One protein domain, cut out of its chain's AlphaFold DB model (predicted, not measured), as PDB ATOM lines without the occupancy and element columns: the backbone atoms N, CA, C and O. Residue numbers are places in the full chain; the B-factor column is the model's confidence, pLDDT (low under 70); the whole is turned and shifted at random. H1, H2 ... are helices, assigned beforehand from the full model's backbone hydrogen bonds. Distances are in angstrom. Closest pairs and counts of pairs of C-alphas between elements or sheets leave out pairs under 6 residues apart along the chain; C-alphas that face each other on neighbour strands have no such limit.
ATOM      1  N   ASP A  15      46.588 -17.366  24.691       72.00
ATOM      2  CA  ASP A  15      46.969 -18.318  23.642       72.00
ATOM      3  C   ASP A  15      46.013 -19.517  23.609       72.00
ATOM      4  O   ASP A  15      45.642 -19.977  22.531       72.00
ATOM      5  N   VAL A  16      45.571 -19.993  24.780       76.12
ATOM      6  CA  VAL A  16      44.558 -21.056  24.895       76.12
ATOM      7  C   VAL A  16      43.203 -20.555  24.407       76.12
ATOM      8  O   VAL A  16      42.545 -21.253  23.641       76.12
ATOM      9  N   ASP A  17      42.821 -19.329  24.769       79.88
ATOM     10  CA  ASP A  17      41.591 -18.707  24.280       79.88
ATOM     11  C   ASP A  17      41.638 -18.554  22.751       79.88
ATOM     12  O   ASP A  17      40.686 -18.917  22.065       79.88
ATOM     13  N   LEU A  18      42.766 -18.109  22.183       82.12
ATOM     14  CA  LEU A  18      42.957 -18.009  20.732       82.12
ATOM     15  C   LEU A  18      42.819 -19.372  20.040       82.12
ATOM     16  O   LEU A  18      42.166 -19.468  19.001       82.12
ATOM     17  N   GLN A  19      43.409 -20.425  20.610       83.69
ATOM     18  CA  GLN A  19      43.273 -21.786  20.091       83.69
ATOM     19  C   GLN A  19      41.831 -22.290  20.191       83.69
ATOM     20  O   GLN A  19      41.339 -22.905  19.248       83.69
ATOM     21  N   LEU A  20      41.129 -21.989  21.285       80.00
ATOM     22  CA  LEU A  20      39.723 -22.338  21.457       80.00
ATOM     23  C   LEU A  20      38.851 -21.649  20.400       80.00
ATOM     24  O   LEU A  20      38.069 -22.319  19.731       80.00
ATOM     25  N   TYR A  21      39.034 -20.344  20.176       83.38
ATOM     26  CA  TYR A  21      38.337 -19.623  19.106       83.38
ATOM     27  C   TYR A  21      38.689 -20.162  17.717       83.38
ATOM     28  O   TYR A  21      37.807 -20.247  16.868       83.38
ATOM     29  N   ALA A  22      39.938 -20.577  17.481       85.56
ATOM     30  CA  ALA A  22      40.328 -21.209  16.223       85.56
ATOM     31  C   ALA A  22      39.607 -22.551  16.010       85.56
ATOM     32  O   ALA A  22      39.114 -22.813  14.915       85.56
ATOM     33  N   ILE A  23      39.485 -23.376  17.054       81.69
ATOM     34  CA  ILE A  23      38.734 -24.638  17.002       81.69
ATOM     35  C   ILE A  23      37.246 -24.368  16.749       81.69
ATOM     36  O   ILE A  23      36.661 -24.979  15.857       81.69
ATOM     37  N   ILE A  24      36.642 -23.419  17.472       81.94
ATOM     38  CA  ILE A  24      35.238 -23.022  17.281       81.94
ATOM     39  C   ILE A  24      35.010 -22.500  15.854       81.94
ATOM     40  O   ILE A  24      34.030 -22.872  15.213       81.94
ATOM     41  N   ALA A  25      35.933 -21.701  15.315       84.81
ATOM     42  CA  ALA A  25      35.847 -21.198  13.948       84.81
ATOM     43  C   ALA A  25      35.907 -22.325  12.906       84.81
ATOM     44  O   ALA A  25      35.142 -22.306  11.944       84.81
ATOM     45  N   ILE A  26      36.768 -23.332  13.103       84.56
ATOM     46  CA  ILE A  26      36.841 -24.510  12.222       84.56
ATOM     47  C   ILE A  26      35.518 -25.285  12.254       84.56
ATOM     48  O   ILE A  26      34.982 -25.625  11.201       84.56
ATOM     49  N   ILE A  27      34.971 -25.511  13.451       81.88
ATOM     50  CA  ILE A  27      33.681 -26.180  13.651       81.88
ATOM     51  C   ILE A  27      32.576 -25.457  12.876       81.88
ATOM     52  O   ILE A  27      31.852 -26.066  12.094       81.88
ATOM     53  N   ILE A  28      32.459 -24.146  13.063       83.81
ATOM     54  CA  ILE A  28      31.396 -23.342  12.454       83.81
ATOM     55  C   ILE A  28      31.536 -23.296  10.937       83.81
ATOM     56  O   ILE A  28      30.539 -23.433  10.224       83.81
ATOM     57  N   ARG A  29      32.763 -23.158  10.436       85.44
ATOM     58  CA  ARG A  29      33.042 -23.171   9.002       85.44
ATOM     59  C   ARG A  29      32.578 -24.476   8.360       85.44
ATOM     60  O   ARG A  29      31.866 -24.459   7.357       85.44
ATOM     61  N   ASP A  30      32.956 -25.603   8.955       81.94
ATOM     62  CA  ASP A  30      32.744 -26.910   8.341       81.94
ATOM     63  C   ASP A  30      31.292 -27.398   8.495       81.94
ATOM     64  O   ASP A  30      30.769 -28.043   7.582       81.94
ATOM     65  N   PHE A  31      30.619 -27.052   9.599       77.06
ATOM     66  CA  PHE A  31      29.290 -27.579   9.937       77.06
ATOM     67  C   PHE A  31      28.132 -26.609   9.747       77.06
ATOM     68  O   PHE A  31      27.015 -27.076   9.549       77.06
ATOM     69  N   VAL A  32      28.354 -25.295   9.819       82.56
ATOM     70  CA  VAL A  32      27.281 -24.293   9.706       82.56
ATOM     71  C   VAL A  32      27.412 -23.541   8.389       82.56
ATOM     72  O   VAL A  32      26.527 -23.619   7.540       82.56
ATOM     73  N   GLN A  33      28.553 -22.891   8.156       85.12
ATOM     74  CA  GLN A  33      28.750 -22.024   6.988       85.12
ATOM     75  C   GLN A  33      28.666 -22.791   5.658       85.12
ATOM     76  O   GLN A  33      28.140 -22.268   4.678       85.12
ATOM     77  N   ASN A  34      29.098 -24.058   5.620       85.81
ATOM     78  CA  ASN A  34      29.052 -24.898   4.415       85.81
ATOM     79  C   ASN A  34      27.649 -25.095   3.808       85.81
ATOM     80  O   ASN A  34      27.531 -25.286   2.590       85.81
ATOM     81  N   TRP A  35      26.592 -25.086   4.624       85.56
ATOM     82  CA  TRP A  35      25.209 -25.182   4.142       85.56
ATOM     83  C   TRP A  35      24.454 -23.863   4.296       85.56
ATOM     84  O   TRP A  35      23.686 -23.510   3.406       85.56
ATOM     85  N   TYR A  36      24.705 -23.105   5.363       84.94
ATOM     86  CA  TYR A  36      23.963 -21.887   5.665       84.94
ATOM     87  C   TYR A  36      24.256 -20.764   4.662       84.94
ATOM     88  O   TYR A  36      23.320 -20.164   4.132       84.94
ATOM     89  N   ASN A  37      25.519 -20.612   4.237       87.38
ATOM     90  CA  ASN A  37      25.905 -19.630   3.212       87.38
ATOM     91  C   ASN A  37      25.273 -19.919   1.840       87.38
ATOM     92  O   ASN A  37      25.226 -19.040   0.983       87.38
ATOM     93  N   LYS A  38      24.798 -21.154   1.605       89.19
ATOM     94  CA  LYS A  38      24.074 -21.518   0.376       89.19
ATOM     95  C   LYS A  38      22.609 -21.084   0.409       89.19
ATOM     96  O   LYS A  38      21.992 -21.004  -0.648       89.19
ATOM     97  N   ILE A  39      22.055 -20.847   1.597       88.62
ATOM     98  CA  ILE A  39      20.651 -20.485   1.799       88.62
ATOM     99  C   ILE A  39      20.519 -18.971   1.987       88.62
ATOM    100  O   ILE A  39      19.650 -18.356   1.373       88.62
ATOM    101  N   THR A  40      21.349 -18.350   2.832       87.44
ATOM    102  CA  THR A  40      21.255 -16.913   3.152       87.44
ATOM    103  C   THR A  40      22.628 -16.347   3.556       87.44
ATOM    104  O   THR A  40      23.381 -17.039   4.232       87.44
ATOM    105  N   PRO A  41      22.977 -15.102   3.165       84.19
ATOM    106  CA  PRO A  41      24.256 -14.464   3.505       84.19
ATOM    107  C   PRO A  41      24.239 -13.699   4.847       84.19
ATOM    108  O   PRO A  41      25.026 -12.774   5.034       84.19
ATOM    109  N   ASP A  42      23.299 -14.000   5.740       86.88
ATOM    110  CA  ASP A  42      23.166 -13.317   7.028       86.88
ATOM    111  C   ASP A  42      24.155 -13.913   8.037       86.88
ATOM    112  O   ASP A  42      24.178 -15.117   8.230       86.88
ATOM    113  N   GLU A  43      24.988 -13.102   8.682       85.38
ATOM    114  CA  GLU A  43      25.974 -13.585   9.664       85.38
ATOM    115  C   GLU A  43      25.437 -13.562  11.108       85.38
ATOM    116  O   GLU A  43      26.107 -14.045  12.024       85.38
ATOM    117  N   THR A  44      24.237 -13.013  11.345       86.56
ATOM    118  CA  THR A  44      23.678 -12.872  12.703       86.56
ATOM    119  C   THR A  44      23.470 -14.226  13.382       86.56
ATOM    120  O   THR A  44      23.923 -14.426  14.507       86.56
ATOM    121  N   PHE A  45      22.908 -15.198  12.664       84.19
ATOM    122  CA  PHE A  45      22.704 -16.560  13.156       84.19
ATOM    123  C   PHE A  45      24.014 -17.254  13.552       84.19
ATOM    124  O   PHE A  45      24.102 -17.937  14.573       84.19
ATOM    125  N   VAL A  46      25.067 -17.062  12.754       86.25
ATOM    126  CA  VAL A  46      26.387 -17.631  13.038       86.25
ATOM    127  C   VAL A  46      26.976 -16.992  14.296       86.25
ATOM    128  O   VAL A  46      27.542 -17.699  15.132       86.25
ATOM    129  N   ALA A  47      26.805 -15.678  14.466       85.94
ATOM    130  CA  ALA A  47      27.248 -14.966  15.659       85.94
ATOM    131  C   ALA A  47      26.544 -15.466  16.934       85.94
ATOM    132  O   ALA A  47      27.213 -15.667  17.950       85.94
ATOM    133  N   GLU A  48      25.240 -15.749  16.877       87.06
ATOM    134  CA  GLU A  48      24.488 -16.322  18.003       87.06
ATOM    135  C   GLU A  48      24.996 -17.724  18.383       87.06
ATOM    136  O   GLU A  48      25.194 -18.019  19.564       87.06
ATOM    137  N   ILE A  49      25.308 -18.579  17.400       84.94
ATOM    138  CA  ILE A  49      25.902 -19.904  17.656       84.94
ATOM    139  C   ILE A  49      27.270 -19.776  18.341       84.94
ATOM    140  O   ILE A  49      27.537 -20.489  19.311       84.94
ATOM    141  N   VAL A  50      28.138 -18.869  17.869       85.69
ATOM    142  CA  VAL A  50      29.436 -18.598  18.520       85.69
ATOM    143  C   VAL A  50      29.215 -18.183  19.970       85.69
ATOM    144  O   VAL A  50      29.903 -18.680  20.862       85.69
ATOM    145  N   GLN A  51      28.261 -17.283  20.204       84.38
ATOM    146  CA  GLN A  51      27.962 -16.764  21.530       84.38
ATOM    147  C   GLN A  51      27.479 -17.873  22.472       84.38
ATOM    148  O   GLN A  51      27.981 -17.975  23.592       84.38
ATOM    149  N   ILE A  52      26.600 -18.763  22.015       84.75
ATOM    150  CA  ILE A  52      26.111 -19.886  22.825       84.75
ATOM    151  C   ILE A  52      27.233 -20.882  23.126       84.75
ATOM    152  O   ILE A  52      27.388 -21.303  24.271       84.75
ATOM    153  N   ILE A  53      28.096 -21.201  22.157       82.94
ATOM    154  CA  ILE A  53      29.271 -22.053  22.407       82.94
ATOM    155  C   ILE A  53      30.231 -21.381  23.407       82.94
ATOM    156  O   ILE A  53      30.783 -22.047  24.289       82.94
ATOM    157  N   ALA A  54      30.414 -20.062  23.324       82.94
ATOM    158  CA  ALA A  54      31.223 -19.303  24.275       82.94
ATOM    159  C   ALA A  54      30.610 -19.316  25.689       82.94
ATOM    160  O   ALA A  54      31.333 -19.477  26.676       82.94
ATOM    161  N   HIS A  55      29.283 -19.216  25.805       83.62
ATOM    162  CA  HIS A  55      28.581 -19.352  27.081       83.62
ATOM    163  C   HIS A  55      28.734 -20.763  27.657       83.62
ATOM    164  O   HIS A  55      29.146 -20.892  28.811       83.62
ATOM    165  N   CYS A  56      28.525 -21.810  26.850       84.38
ATOM    166  CA  CYS A  56      28.742 -23.205  27.242       84.38
ATOM    167  C   CYS A  56      30.157 -23.446  27.765       84.38
ATOM    168  O   CYS A  56      30.335 -24.018  28.840       84.38
ATOM    169  N   THR A  57      31.174 -23.021  27.011       83.62
ATOM    170  CA  THR A  57      32.583 -23.265  27.356       83.62
ATOM    171  C   THR A  57      32.981 -22.520  28.625       83.62
ATOM    172  O   THR A  57      33.638 -23.097  29.491       83.62
ATOM    173  N   ARG A  58      32.510 -21.282  28.805       82.31
ATOM    174  CA  ARG A  58      32.745 -20.502  30.024       82.31
ATOM    175  C   ARG A  58      32.014 -21.072  31.240       82.31
ATOM    176  O   ARG A  58      32.603 -21.140  32.318       82.31
ATOM    177  N   ALA A  59      30.757 -21.486  31.090       85.25
ATOM    178  CA  ALA A  59      29.994 -22.123  32.163       85.25
ATOM    179  C   ALA A  59      30.633 -23.457  32.578       85.25
ATOM    180  O   ALA A  59      30.770 -23.745  33.770       85.25
ATOM    181  N   LEU A  60      31.093 -24.238  31.597       84.31
ATOM    182  CA  LEU A  60      31.823 -25.480  31.821       84.31
ATOM    183  C   LEU A  60      33.140 -25.218  32.558       84.31
ATOM    184  O   LEU A  60      33.420 -25.883  33.549       84.31
ATOM    185  N   GLU A  61      33.914 -24.215  32.137       84.06
ATOM    186  CA  GLU A  61      35.161 -23.829  32.801       84.06
ATOM    187  C   GLU A  61      34.921 -23.410  34.258       84.06
ATOM    188  O   GLU A  61      35.629 -23.840  35.169       84.06
ATOM    189  N   GLN A  62      33.903 -22.584  34.505       84.94
ATOM    190  CA  GLN A  62      33.554 -22.141  35.854       84.94
ATOM    191  C   GLN A  62      33.176 -23.313  36.758       84.94
ATOM    192  O   GLN A  62      33.577 -23.332  37.921       84.94
ATOM    193  N   ARG A  63      32.438 -24.296  36.235       82.88
ATOM    194  CA  ARG A  63      32.061 -25.504  36.977       82.88
ATOM    195  C   ARG A  63      33.261 -26.418  37.207       82.88
ATOM    196  O   ARG A  63      33.472 -26.829  38.341       82.88
ATOM    197  N   LEU A  64      34.095 -26.651  36.193       81.69
ATOM    198  CA  LEU A  64      35.332 -27.435  36.313       81.69
ATOM    199  C   LEU A  64      36.283 -26.869  37.371       81.69
ATOM    200  O   LEU A  64      36.928 -27.634  38.069       81.69
ATOM    201  N   ARG A  65      36.340 -25.541  37.538       81.00
ATOM    202  CA  ARG A  65      37.134 -24.906  38.607       81.00
ATOM    203  C   ARG A  65      36.581 -25.144  40.017       81.00
ATOM    204  O   ARG A  65      37.334 -25.011  40.978       81.00
ATOM    205  N   LYS A  66      35.277 -25.406  40.145       82.62
ATOM    206  CA  LYS A  66      34.620 -25.732  41.423       82.62
ATOM    207  C   LYS A  66      34.675 -27.231  41.728       82.62
ATOM    208  O   LYS A  66      34.617 -27.602  42.894       82.62
ATOM    209  N   VAL A  67      34.756 -28.066  40.693       81.25
ATOM    210  CA  VAL A  67      34.883 -29.521  40.816       81.25
ATOM    211  C   VAL A  67      36.303 -29.879  41.227       81.25
ATOM    212  O   VAL A  67      37.281 -29.317  40.734       81.25
ATOM    213  N   ASP A  68      36.406 -30.842  42.131       79.44
ATOM    214  CA  ASP A  68      37.682 -31.364  42.577       79.44
ATOM    215  C   ASP A  68      38.264 -32.339  41.538       79.44
ATOM    216  O   ASP A  68      37.998 -33.540  41.549       79.44
ATOM    217  N   PRO A 115      22.753 -49.235  28.421       87.94
ATOM    218  CA  PRO A 115      21.690 -48.923  27.467       87.94
ATOM    219  C   PRO A 115      22.162 -48.541  26.052       87.94
ATOM    220  O   PRO A 115      21.568 -49.055  25.108       87.94
ATOM    221  N   PRO A 116      23.221 -47.719  25.853       88.75
ATOM    222  CA  PRO A 116      23.662 -47.368  24.499       88.75
ATOM    223  C   PRO A 116      24.186 -48.554  23.688       88.75
ATOM    224  O   PRO A 116      24.124 -48.521  22.471       88.75
ATOM    225  N   LEU A 117      24.702 -49.597  24.339       88.00
ATOM    226  CA  LEU A 117      25.342 -50.734  23.671       88.00
ATOM    227  C   LEU A 117      24.418 -51.956  23.561       88.00
ATOM    228  O   LEU A 117      24.867 -53.062  23.272       88.00
ATOM    229  N   SER A 118      23.128 -51.772  23.838       88.81
ATOM    230  CA  SER A 118      22.105 -52.801  23.683       88.81
ATOM    231  C   SER A 118      21.363 -52.578  22.362       88.81
ATOM    232  O   SER A 118      21.000 -51.437  22.089       88.81
ATOM    233  N   PRO A 119      21.049 -53.614  21.562       90.69
ATOM    234  CA  PRO A 119      21.394 -55.028  21.731       90.69
ATOM    235  C   PRO A 119      22.832 -55.357  21.289       90.69
ATOM    236  O   PRO A 119      23.430 -54.642  20.493       90.69
ATOM    237  N   VAL A 120      23.366 -56.487  21.765       89.62
ATOM    238  CA  VAL A 120      24.703 -56.963  21.374       89.62
ATOM    239  C   VAL A 120      24.705 -57.415  19.906       89.62
ATOM    240  O   VAL A 120      23.829 -58.196  19.522       89.62
ATOM    241  N   PRO A 121      25.701 -57.015  19.091       89.81
ATOM    242  CA  PRO A 121      25.829 -57.465  17.713       89.81
ATOM    243  C   PRO A 121      26.031 -58.974  17.633       89.81
ATOM    244  O   PRO A 121      27.034 -59.500  18.128       89.81
ATOM    245  N   SER A 122      25.109 -59.655  16.958       86.31
ATOM    246  CA  SER A 122      25.192 -61.089  16.678       86.31
ATOM    247  C   SER A 122      25.097 -61.355  15.170       86.31
ATOM    248  O   SER A 122      24.281 -60.713  14.497       86.31
ATOM    249  N   PRO A 123      25.887 -62.302  14.620       84.00
ATOM    250  CA  PRO A 123      25.767 -62.713  13.219       84.00
ATOM    251  C   PRO A 123      24.381 -63.290  12.888       84.00
ATOM    252  O   PRO A 123      23.944 -63.192  11.743       84.00
ATOM    253  N   ASP A 124      23.666 -63.819  13.884       86.62
ATOM    254  CA  ASP A 124      22.338 -64.418  13.712       86.62
ATOM    255  C   ASP A 124      21.239 -63.364  13.496       86.62
ATOM    256  O   ASP A 124      20.165 -63.662  12.971       86.62
ATOM    257  N   ARG A 125      21.499 -62.109  13.889       88.88
ATOM    258  CA  ARG A 125      20.551 -60.994  13.797       88.88
ATOM    259  C   ARG A 125      21.261 -59.735  13.290       88.88
ATOM    260  O   ARG A 125      21.656 -58.896  14.099       88.88
ATOM    261  N   PRO A 126      21.362 -59.520  11.969       88.44
ATOM    262  CA  PRO A 126      22.060 -58.355  11.417       88.44
ATOM    263  C   PRO A 126      21.396 -57.014  11.773       88.44
ATOM    264  O   PRO A 126      22.069 -55.988  11.798       88.44
ATOM    265  N   THR A 127      20.099 -57.002  12.110       91.56
ATOM    266  CA  THR A 127      19.395 -55.786  12.560       91.56
ATOM    267  C   THR A 127      19.894 -55.273  13.913       91.56
ATOM    268  O   THR A 127      19.744 -54.089  14.192       91.56
ATOM    269  N   SER A 128      20.536 -56.125  14.727       90.56
ATOM    270  CA  SER A 128      21.102 -55.734  16.029       90.56
ATOM    271  C   SER A 128      22.167 -54.641  15.903       90.56
ATOM    272  O   SER A 128      22.227 -53.749  16.740       90.56
ATOM    273  N   VAL A 129      22.956 -54.667  14.823       90.94
ATOM    274  CA  VAL A 129      24.002 -53.667  14.561       90.94
ATOM    275  C   VAL A 129      23.392 -52.289  14.324       90.94
ATOM    276  O   VAL A 129      23.889 -51.295  14.841       90.94
ATOM    277  N   ILE A 130      22.312 -52.230  13.543       92.31
ATOM    278  CA  ILE A 130      21.643 -50.969  13.202       92.31
ATOM    279  C   ILE A 130      20.978 -50.388  14.451       92.31
ATOM    280  O   ILE A 130      21.200 -49.227  14.775       92.31
ATOM    281  N   GLU A 131      20.246 -51.219  15.196       92.44
ATOM    282  CA  GLU A 131      19.585 -50.809  16.439       92.44
ATOM    283  C   GLU A 131      20.582 -50.312  17.492       92.44
ATOM    284  O   GLU A 131      20.319 -49.318  18.163       92.44
ATOM    285  N   GLN A 132      21.749 -50.953  17.620       92.06
ATOM    286  CA  GLN A 132      22.788 -50.468  18.523       92.06
ATOM    287  C   GLN A 132      23.294 -49.086  18.095       92.06
ATOM    288  O   GLN A 132      23.391 -48.188  18.924       92.06
ATOM    289  N   VAL A 133      23.583 -48.881  16.806       91.00
ATOM    290  CA  VAL A 133      24.061 -47.582  16.303       91.00
ATOM    291  C   VAL A 133      23.025 -46.476  16.537       91.00
ATOM    292  O   VAL A 133      23.393 -45.357  16.908       91.00
ATOM    293  N   GLU A 134      21.739 -46.780  16.363       92.44
ATOM    294  CA  GLU A 134      20.636 -45.859  16.659       92.44
ATOM    295  C   GLU A 134      20.540 -45.543  18.157       92.44
ATOM    296  O   GLU A 134      20.420 -44.376  18.533       92.44
ATOM    297  N   ASN A 135      20.672 -46.551  19.023       93.06
ATOM    298  CA  ASN A 135      20.656 -46.372  20.476       93.06
ATOM    299  C   ASN A 135      21.863 -45.572  20.973       93.06
ATOM    300  O   ASN A 135      21.717 -44.696  21.827       93.06
ATOM    301  N   GLU A 136      23.048 -45.805  20.408       91.94
ATOM    302  CA  GLU A 136      24.227 -44.989  20.675       91.94
ATOM    303  C   GLU A 136      23.996 -43.536  20.250       91.94
ATOM    304  O   GLU A 136      24.338 -42.621  20.999       91.94
ATOM    305  N   ALA A 137      23.401 -43.298  19.075       91.50
ATOM    306  CA  ALA A 137      23.085 -41.950  18.604       91.50
ATOM    307  C   ALA A 137      22.077 -41.238  19.514       91.50
ATOM    308  O   ALA A 137      22.321 -40.103  19.933       91.50
ATOM    309  N   ALA A 138      21.001 -41.926  19.897       92.69
ATOM    310  CA  ALA A 138      20.012 -41.412  20.837       92.69
ATOM    311  C   ALA A 138      20.643 -41.097  22.204       92.69
ATOM    312  O   ALA A 138      20.397 -40.036  22.777       92.69
ATOM    313  N   TYR A 139      21.516 -41.971  22.707       92.88
ATOM    314  CA  TYR A 139      22.222 -41.755  23.967       92.88
ATOM    315  C   TYR A 139      23.153 -40.538  23.918       92.88
ATOM    316  O   TYR A 139      23.153 -39.733  24.848       92.88
ATOM    317  N   ARG A 140      23.910 -40.349  22.826       92.38
ATOM    318  CA  ARG A 140      24.746 -39.148  22.646       92.38
ATOM    319  C   ARG A 140      23.902 -37.875  22.652       92.38
ATOM    320  O   ARG A 140      24.279 -36.901  23.303       92.38
ATOM    321  N   GLN A 141      22.746 -37.898  21.993       91.88
ATOM    322  CA  GLN A 141      21.841 -36.754  21.966       91.88
ATOM    323  C   GLN A 141      21.286 -36.437  23.360       91.88
ATOM    324  O   GLN A 141      21.295 -35.276  23.765       91.88
ATOM    325  N   LEU A 142      20.879 -37.457  24.122       92.56
ATOM    326  CA  LEU A 142      20.419 -37.299  25.505       92.56
ATOM    327  C   LEU A 142      21.519 -36.751  26.422       92.56
ATOM    328  O   LEU A 142      21.255 -35.858  27.226       92.56
ATOM    329  N   LEU A 143      22.758 -37.236  26.281       91.44
ATOM    330  CA  LEU A 143      23.901 -36.722  27.037       91.44
ATOM    331  C   LEU A 143      24.118 -35.235  26.774       91.44
ATOM    332  O   LEU A 143      24.256 -34.456  27.716       91.44
ATOM    333  N   VAL A 144      24.120 -34.829  25.504       91.44
ATOM    334  CA  VAL A 144      24.298 -33.419  25.153       91.44
ATOM    335  C   VAL A 144      23.138 -32.577  25.649       91.44
ATOM    336  O   VAL A 144      23.385 -31.507  26.186       91.44
ATOM    337  N   GLN A 145      21.895 -33.043  25.529       89.50
ATOM    338  CA  GLN A 145      20.734 -32.318  26.052       89.50
ATOM    339  C   GLN A 145      20.818 -32.122  27.568       89.50
ATOM    340  O   GLN A 145      20.589 -31.015  28.048       89.50
ATOM    341  N   GLY A 146      21.209 -33.159  28.315       87.62
ATOM    342  CA  GLY A 146      21.426 -33.059  29.757       87.62
ATOM    343  C   GLY A 146      22.537 -32.068  30.110       87.62
ATOM    344  O   GLY A 146      22.365 -31.230  30.992       87.62
ATOM    345  N   VAL A 147      23.659 -32.109  29.386       88.06
ATOM    346  CA  VAL A 147      24.767 -31.162  29.576       88.06
ATOM    347  C   VAL A 147      24.340 -29.734  29.231       88.06
ATOM    348  O   VAL A 147      24.610 -28.810  29.993       88.06
ATOM    349  N   LEU A 148      23.635 -29.540  28.120       86.88
ATOM    350  CA  LEU A 148      23.202 -28.230  27.644       86.88
ATOM    351  C   LEU A 148      22.175 -27.602  28.594       86.88
ATOM    352  O   LEU A 148      22.315 -26.434  28.928       86.88
ATOM    353  N   ALA A 149      21.235 -28.388  29.127       86.25
ATOM    354  CA  ALA A 149      20.276 -27.937  30.141       86.25
ATOM    355  C   ALA A 149      20.949 -27.457  31.439       86.25
ATOM    356  O   ALA A 149      20.396 -26.645  32.175       86.25
ATOM    357  N   VAL A 150      22.149 -27.962  31.730       84.69
ATOM    358  CA  VAL A 150      22.932 -27.578  32.907       84.69
ATOM    359  C   VAL A 150      23.863 -26.393  32.609       84.69
ATOM    360  O   VAL A 150      24.161 -25.602  33.508       84.69
ATOM    361  N   LEU A 151      24.357 -26.269  31.378       82.69
ATOM    362  CA  LEU A 151      25.328 -25.244  30.986       82.69
ATOM    363  C   LEU A 151      24.695 -23.953  30.450       82.69
ATOM    364  O   LEU A 151      25.320 -22.903  30.609       82.69
ATOM    365  N   LEU A 152      23.507 -24.005  29.838       80.50
ATOM    366  CA  LEU A 152      22.852 -22.822  29.271       80.50
ATOM    367  C   LEU A 152      22.085 -22.012  30.323       80.50
ATOM    368  O   LEU A 152      21.399 -22.586  31.173       80.50
ATOM    369  N   PRO A 153      22.135 -20.671  30.236       75.94
ATOM    370  CA  PRO A 153      21.135 -19.803  30.846       75.94
ATOM    371  C   PRO A 153      19.735 -20.111  30.294       75.94
ATOM    372  O   PRO A 153      19.589 -20.528  29.146       75.94
ATOM    373  N   THR A 154      18.691 -19.859  31.088       71.06
ATOM    374  CA  THR A 154      17.296 -20.104  30.677       71.06
ATOM    375  C   THR A 154      16.891 -19.311  29.431       71.06
ATOM    376  O   THR A 154      16.084 -19.806  28.657       71.06
ATOM    377  N   GLU A 155      17.501 -18.143  29.195       71.06
ATOM    378  CA  GLU A 155      17.260 -17.291  28.018       71.06
ATOM    379  C   GLU A 155      17.653 -17.981  26.699       71.06
ATOM    380  O   GLU A 155      16.888 -17.979  25.738       71.06
ATOM    381  N   ASP A 156      18.818 -18.634  26.655       68.31
ATOM    382  CA  ASP A 156      19.292 -19.321  25.447       68.31
ATOM    383  C   ASP A 156      18.601 -20.681  25.249       68.31
ATOM    384  O   ASP A 156      18.473 -21.156  24.120       68.31
ATOM    385  N   LEU A 157      18.121 -21.301  26.336       72.56
ATOM    386  CA  LEU A 157      17.373 -22.561  26.296       72.56
ATOM    387  C   LEU A 157      15.987 -22.394  25.650       72.56
ATOM    388  O   LEU A 157      15.487 -23.327  25.018       72.56
ATOM    389  N   GLU A 158      15.373 -21.214  25.783       73.50
ATOM    390  CA  GLU A 158      14.076 -20.894  25.172       73.50
ATOM    391  C   GLU A 158      14.134 -20.917  23.634       73.50
ATOM    392  O   GLU A 158      13.146 -21.250  22.971       73.50
ATOM    393  N   ASN A 159      15.314 -20.674  23.051       79.88
ATOM    394  CA  ASN A 159      15.549 -20.773  21.614       79.88
ATOM    395  C   ASN A 159      15.691 -22.241  21.176       79.88
ATOM    396  O   ASN A 159      16.787 -22.739  20.896       79.88
ATOM    397  N   GLY A 160      14.558 -22.940  21.080       80.56
ATOM    398  CA  GLY A 160      14.481 -24.362  20.723       80.56
ATOM    399  C   GLY A 160      15.241 -24.760  19.444       80.56
ATOM    400  O   GLY A 160      16.024 -25.709  19.499       80.56
ATOM    401  N   PRO A 161      15.082 -24.058  18.301       83.75
ATOM    402  CA  PRO A 161      15.771 -24.414  17.056       83.75
ATOM    403  C   PRO A 161      17.297 -24.289  17.142       83.75
ATOM    404  O   PRO A 161      18.020 -25.150  16.640       83.75
ATOM    405  N   LEU A 162      17.789 -23.240  17.805       82.38
ATOM    406  CA  LEU A 162      19.221 -22.996  17.960       82.38
ATOM    407  C   LEU A 162      19.824 -24.028  18.925       82.38
ATOM    408  O   LEU A 162      20.807 -24.692  18.599       82.38
ATOM    409  N   THR A 163      19.167 -24.251  20.062       83.75
ATOM    410  CA  THR A 163      19.542 -25.274  21.048       83.75
ATOM    411  C   THR A 163      19.563 -26.676  20.432       83.75
ATOM    412  O   THR A 163      20.490 -27.447  20.687       83.75
ATOM    413  N   ALA A 164      18.599 -27.004  19.567       86.88
ATOM    414  CA  ALA A 164      18.578 -28.269  18.837       86.88
ATOM    415  C   ALA A 164      19.758 -28.394  17.862       86.88
ATOM    416  O   ALA A 164      20.409 -29.440  17.833       86.88
ATOM    417  N   LEU A 165      20.083 -27.331  17.115       87.00
ATOM    418  CA  LEU A 165      21.220 -27.328  16.193       87.00
ATOM    419  C   LEU A 165      22.554 -27.464  16.938       87.00
ATOM    420  O   LEU A 165      23.375 -28.308  16.588       87.00
ATOM    421  N   VAL A 166      22.769 -26.667  17.984       86.69
ATOM    422  CA  VAL A 166      23.984 -26.724  18.811       86.69
ATOM    423  C   VAL A 166      24.100 -28.083  19.501       86.69
ATOM    424  O   VAL A 166      25.180 -28.675  19.519       86.69
ATOM    425  N   GLY A 167      22.986 -28.626  19.992       88.44
ATOM    426  CA  GLY A 167      22.926 -29.973  20.550       88.44
ATOM    427  C   GLY A 167      23.313 -31.050  19.533       88.44
ATOM    428  O   GLY A 167      24.096 -31.949  19.840       88.44
ATOM    429  N   GLN A 168      22.836 -30.934  18.294       88.94
ATOM    430  CA  GLN A 168      23.194 -31.855  17.220       88.94
ATOM    431  C   GLN A 168      24.674 -31.740  16.832       88.94
ATOM    432  O   GLN A 168      25.339 -32.764  16.674       88.94
ATOM    433  N   ILE A 169      25.211 -30.517  16.745       86.94
ATOM    434  CA  ILE A 169      26.639 -30.275  16.496       86.94
ATOM    435  C   ILE A 169      27.472 -30.955  17.586       86.94
ATOM    436  O   ILE A 169      28.366 -31.738  17.275       86.94
ATOM    437  N   PHE A 170      27.166 -30.734  18.864       86.75
ATOM    438  CA  PHE A 170      27.915 -31.362  19.953       86.75
ATOM    439  C   PHE A 170      27.786 -32.893  19.966       86.75
ATOM    440  O   PHE A 170      28.793 -33.583  20.150       86.75
ATOM    441  N   SER A 171      26.588 -33.431  19.721       90.62
ATOM    442  CA  SER A 171      26.325 -34.875  19.760       90.62
ATOM    443  C   SER A 171      27.051 -35.621  18.644       90.62
ATOM    444  O   SER A 171      27.755 -36.597  18.899       90.62
ATOM    445  N   GLU A 172      26.932 -35.147  17.403       88.69
ATOM    446  CA  GLU A 172      27.454 -35.862  16.238       88.69
ATOM    447  C   GLU A 172      28.926 -35.554  15.962       88.69
ATOM    448  O   GLU A 172      29.694 -36.458  15.635       88.69
ATOM    449  N   MET A 173      29.369 -34.308  16.138       83.00
ATOM    450  CA  MET A 173      30.753 -33.937  15.840       83.00
ATOM    451  C   MET A 173      31.692 -34.263  17.000       83.00
ATOM    452  O   MET A 173      32.696 -34.943  16.791       83.00
ATOM    453  N   ILE A 174      31.389 -33.790  18.215       81.81
ATOM    454  CA  ILE A 174      32.298 -33.979  19.353       81.81
ATOM    455  C   ILE A 174      32.161 -35.396  19.884       81.81
ATOM    456  O   ILE A 174      33.129 -36.154  19.856       81.81
ATOM    457  N   ILE A 175      30.969 -35.787  20.335       85.38
ATOM    458  CA  ILE A 175      30.813 -37.094  20.977       85.38
ATOM    459  C   ILE A 175      30.862 -38.219  19.934       85.38
ATOM    460  O   ILE A 175      31.601 -39.182  20.111       85.38
ATOM    461  N   GLY A 176      30.137 -38.102  18.823       85.44
ATOM    462  CA  GLY A 176      30.115 -39.124  17.773       85.44
ATOM    463  C   GLY A 176      31.417 -39.188  16.969       85.44
ATOM    464  O   GLY A 176      32.018 -40.249  16.813       85.44
ATOM    465  N   GLY A 177      31.867 -38.050  16.449       85.06
ATOM    466  CA  GLY A 177      33.014 -37.971  15.548       85.06
ATOM    467  C   GLY A 177      34.368 -38.036  16.250       85.06
ATOM    468  O   GLY A 177      35.241 -38.797  15.839       85.06
ATOM    469  N   VAL A 178      34.572 -37.230  17.293       81.88
ATOM    470  CA  VAL A 178      35.872 -37.154  17.978       81.88
ATOM    471  C   VAL A 178      35.989 -38.241  19.039       81.88
ATOM    472  O   VAL A 178      36.971 -38.981  19.032       81.88
ATOM    473  N   VAL A 179      35.006 -38.374  19.930       83.25
ATOM    474  CA  VAL A 179      35.110 -39.310  21.056       83.25
ATOM    475  C   VAL A 179      34.880 -40.751  20.602       83.25
ATOM    476  O   VAL A 179      35.768 -41.582  20.763       83.25
ATOM    477  N   ALA A 180      33.732 -41.049  19.991       83.25
ATOM    478  CA  ALA A 180      33.329 -42.421  19.691       83.25
ATOM    479  C   ALA A 180      34.040 -43.049  18.482       83.25
ATOM    480  O   ALA A 180      34.142 -44.272  18.438       83.25
ATOM    481  N   LYS A 181      34.532 -42.255  17.519       85.94
ATOM    482  CA  LYS A 181      35.240 -42.777  16.332       85.94
ATOM    483  C   LYS A 181      36.754 -42.631  16.362       85.94
ATOM    484  O   LYS A 181      37.407 -43.382  15.663       85.94
ATOM    485  N   LYS A 182      37.315 -41.643  17.067       82.88
ATOM    486  CA  LYS A 182      38.774 -41.428  17.100       82.88
ATOM    487  C   LYS A 182      39.357 -41.735  18.469       82.88
ATOM    488  O   LYS A 182      40.257 -42.554  18.575       82.88
ATOM    489  N   ALA A 183      38.865 -41.080  19.519       82.88
ATOM    490  CA  ALA A 183      39.464 -41.182  20.851       82.88
ATOM    491  C   ALA A 183      39.270 -42.562  21.494       82.88
ATOM    492  O   ALA A 183      40.125 -42.998  22.259       82.88
ATOM    493  N   SER A 184      38.169 -43.244  21.179       84.00
ATOM    494  CA  SER A 184      37.875 -44.612  21.617       84.00
ATOM    495  C   SER A 184      38.696 -45.679  20.883       84.00
ATOM    496  O   SER A 184      38.709 -46.833  21.314       84.00
ATOM    497  N   GLU A 185      39.370 -45.334  19.779       89.12
ATOM    498  CA  GLU A 185      40.164 -46.308  19.042       89.12
ATOM    499  C   GLU A 185      41.418 -46.684  19.846       89.12
ATOM    500  O   GLU A 185      42.096 -45.805  20.393       89.12
ATOM    501  N   PRO A 186      41.797 -47.977  19.889       88.44
ATOM    502  CA  PRO A 186      42.899 -48.437  20.731       88.44
ATOM    503  C   PRO A 186      44.221 -47.695  20.493       88.44
ATOM    504  O   PRO A 186      44.967 -47.438  21.436       88.44
ATOM    505  N   TRP A 187      44.514 -47.324  19.244       89.88
ATOM    506  CA  TRP A 187      45.756 -46.632  18.898       89.88
ATOM    507  C   TRP A 187      45.822 -45.215  19.481       89.88
ATOM    508  O   TRP A 187      46.889 -44.810  19.934       89.88
ATOM    509  N   MET A 188      44.702 -44.481  19.528       87.69
ATOM    510  CA  MET A 188      44.649 -43.138  20.118       87.69
ATOM    511  C   MET A 188      44.846 -43.191  21.626       87.69
ATOM    512  O   MET A 188      45.571 -42.364  22.177       87.69
ATOM    513  N   ILE A 189      44.236 -44.176  22.289       87.44
ATOM    514  CA  ILE A 189      44.392 -44.383  23.733       87.44
ATOM    515  C   ILE A 189      45.862 -44.668  24.062       87.44
ATOM    516  O   ILE A 189      46.438 -44.050  24.959       87.44
ATOM    517  N   LEU A 190      46.489 -45.571  23.305       86.31
ATOM    518  CA  LEU A 190      47.893 -45.929  23.498       86.31
ATOM    519  C   LEU A 190      48.840 -44.770  23.178       86.31
ATOM    520  O   LEU A 190      49.794 -44.556  23.922       86.31
ATOM    521  N   GLU A 191      48.578 -43.995  22.125       90.38
ATOM    522  CA  GLU A 191      49.400 -42.826  21.805       90.38
ATOM    523  C   GLU A 191      49.233 -41.720  22.849       90.38
ATOM    524  O   GLU A 191      50.221 -41.123  23.272       90.38
ATOM    525  N   GLY A 192      48.016 -41.508  23.356       86.12
ATOM    526  CA  GLY A 192      47.763 -40.614  24.484       86.12
ATOM    527  C   GLY A 192      48.564 -41.014  25.726       86.12
ATOM    528  O   GLY A 192      49.228 -40.172  26.333       86.12
ATOM    529  N   LEU A 193      48.583 -42.308  26.061       84.38
ATOM    530  CA  LEU A 193      49.402 -42.842  27.152       84.38
ATOM    531  C   LEU A 193      50.906 -42.659  26.879       84.38
ATOM    532  O   LEU A 193      51.661 -42.320  27.790       84.38
ATOM    533  N   SER A 194      51.346 -42.845  25.631       84.25
ATOM    534  CA  SER A 194      52.744 -42.674  25.217       84.25
ATOM    535  C   SER A 194      53.194 -41.216  25.361       84.25
ATOM    536  O   SER A 194      54.272 -40.945  25.897       84.25
ATOM    537  N   ILE A 195      52.349 -40.266  24.958       86.56
ATOM    538  CA  ILE A 195      52.582 -38.830  25.122       86.56
ATOM    539  C   ILE A 195      52.628 -38.481  26.607       86.56
ATOM    540  O   ILE A 195      53.564 -37.807  27.035       86.56
ATOM    541  N   LEU A 196      51.677 -38.972  27.403       82.75
ATOM    542  CA  LEU A 196      51.650 -38.735  28.844       82.75
ATOM    543  C   LEU A 196      52.928 -39.253  29.515       82.75
ATOM    544  O   LEU A 196      53.568 -38.523  30.272       82.75
ATOM    545  N   ALA A 197      53.365 -40.465  29.166       82.31
ATOM    546  CA  ALA A 197      54.617 -41.031  29.653       82.31
ATOM    547  C   ALA A 197      55.828 -40.169  29.261       82.31
ATOM    548  O   ALA A 197      56.684 -39.906  30.102       82.31
ATOM    549  N   ARG A 198      55.891 -39.664  28.020       85.75
ATOM    550  CA  ARG A 198      56.965 -38.755  27.576       85.75
ATOM    551  C   ARG A 198      56.945 -37.426  28.323       85.75
ATOM    552  O   ARG A 198      58.007 -36.909  28.650       85.75
ATOM    553  N   VAL A 199      55.766 -36.863  28.588       85.31
ATOM    554  CA  VAL A 199      55.619 -35.610  29.344       85.31
ATOM    555  C   VAL A 199      56.098 -35.792  30.782       85.31
ATOM    556  O   VAL A 199      56.825 -34.938  31.278       85.31
ATOM    557  N   ILE A 200      55.772 -36.922  31.414       80.62
ATOM    558  CA  ILE A 200      56.245 -37.267  32.763       80.62
ATOM    559  C   ILE A 200      57.762 -37.508  32.774       80.62
ATOM    560  O   ILE A 200      58.443 -37.130  33.725       80.62
ATOM    561  N   GLN A 201      58.306 -38.121  31.719       76.06
ATOM    562  CA  GLN A 201      59.732 -38.437  31.615       76.06
ATOM    563  C   GLN A 201      60.614 -37.247  31.247       76.06
ATOM    564  O   GLN A 201      61.825 -37.362  31.412       76.06
TER     565      GLN A 201
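This is residues 15 to 68 and 115 to 201 of the 345 residues of the protein "Putative pxa domain-containing protein" of Togninia minima (strain UCR-PA7) (UniProt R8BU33). Two long helices, H3 and H5, cross as an X; the hairpin of H1 and H2 packs near one end of it, and H6 sticks out with residues 186 to 191 and 193 to 201. The printed part has 141 residues with six named helices, H1 to H6 in order, and no named strand: all helix, mostly crossed. It is loose, radius of gyration of the C-alphas 18.1 A, spanning 51 by 47 by 32 A.

H1, residues 15 to 36, begins at C-alpha (46.969, -18.318, 23.642) and has a kink of 39 degrees near residue 29. H2 is residues 44 to 66, 33.3 A; H3 127 to 151, 36.2 A; H4 154 to 157; H5 160 to 183, 30.1 A; H6 186 to 201, ending at C-alpha (59.732, -38.437, 31.615).

H2, the hub, touches H1 at a steep tilt of 39 degrees, opposite ways, closest C-alphas Ile 24 and Val 50, 7.4 A. H3 and H5 touch at 59 degrees, steep, closest C-alphas Gln 141 and Ser 171, 5.3 A. Every O i to N i+4 pair is within hydrogen-bond range in H2, H3 and H6, 15 of 18 in H1, 15 of 20 in H5; H4 is too short.

Residues 69 to 114 are not printed; C-alphas 68 and 115 are 28.1 A apart. Residue 156 has pLDDT under 70.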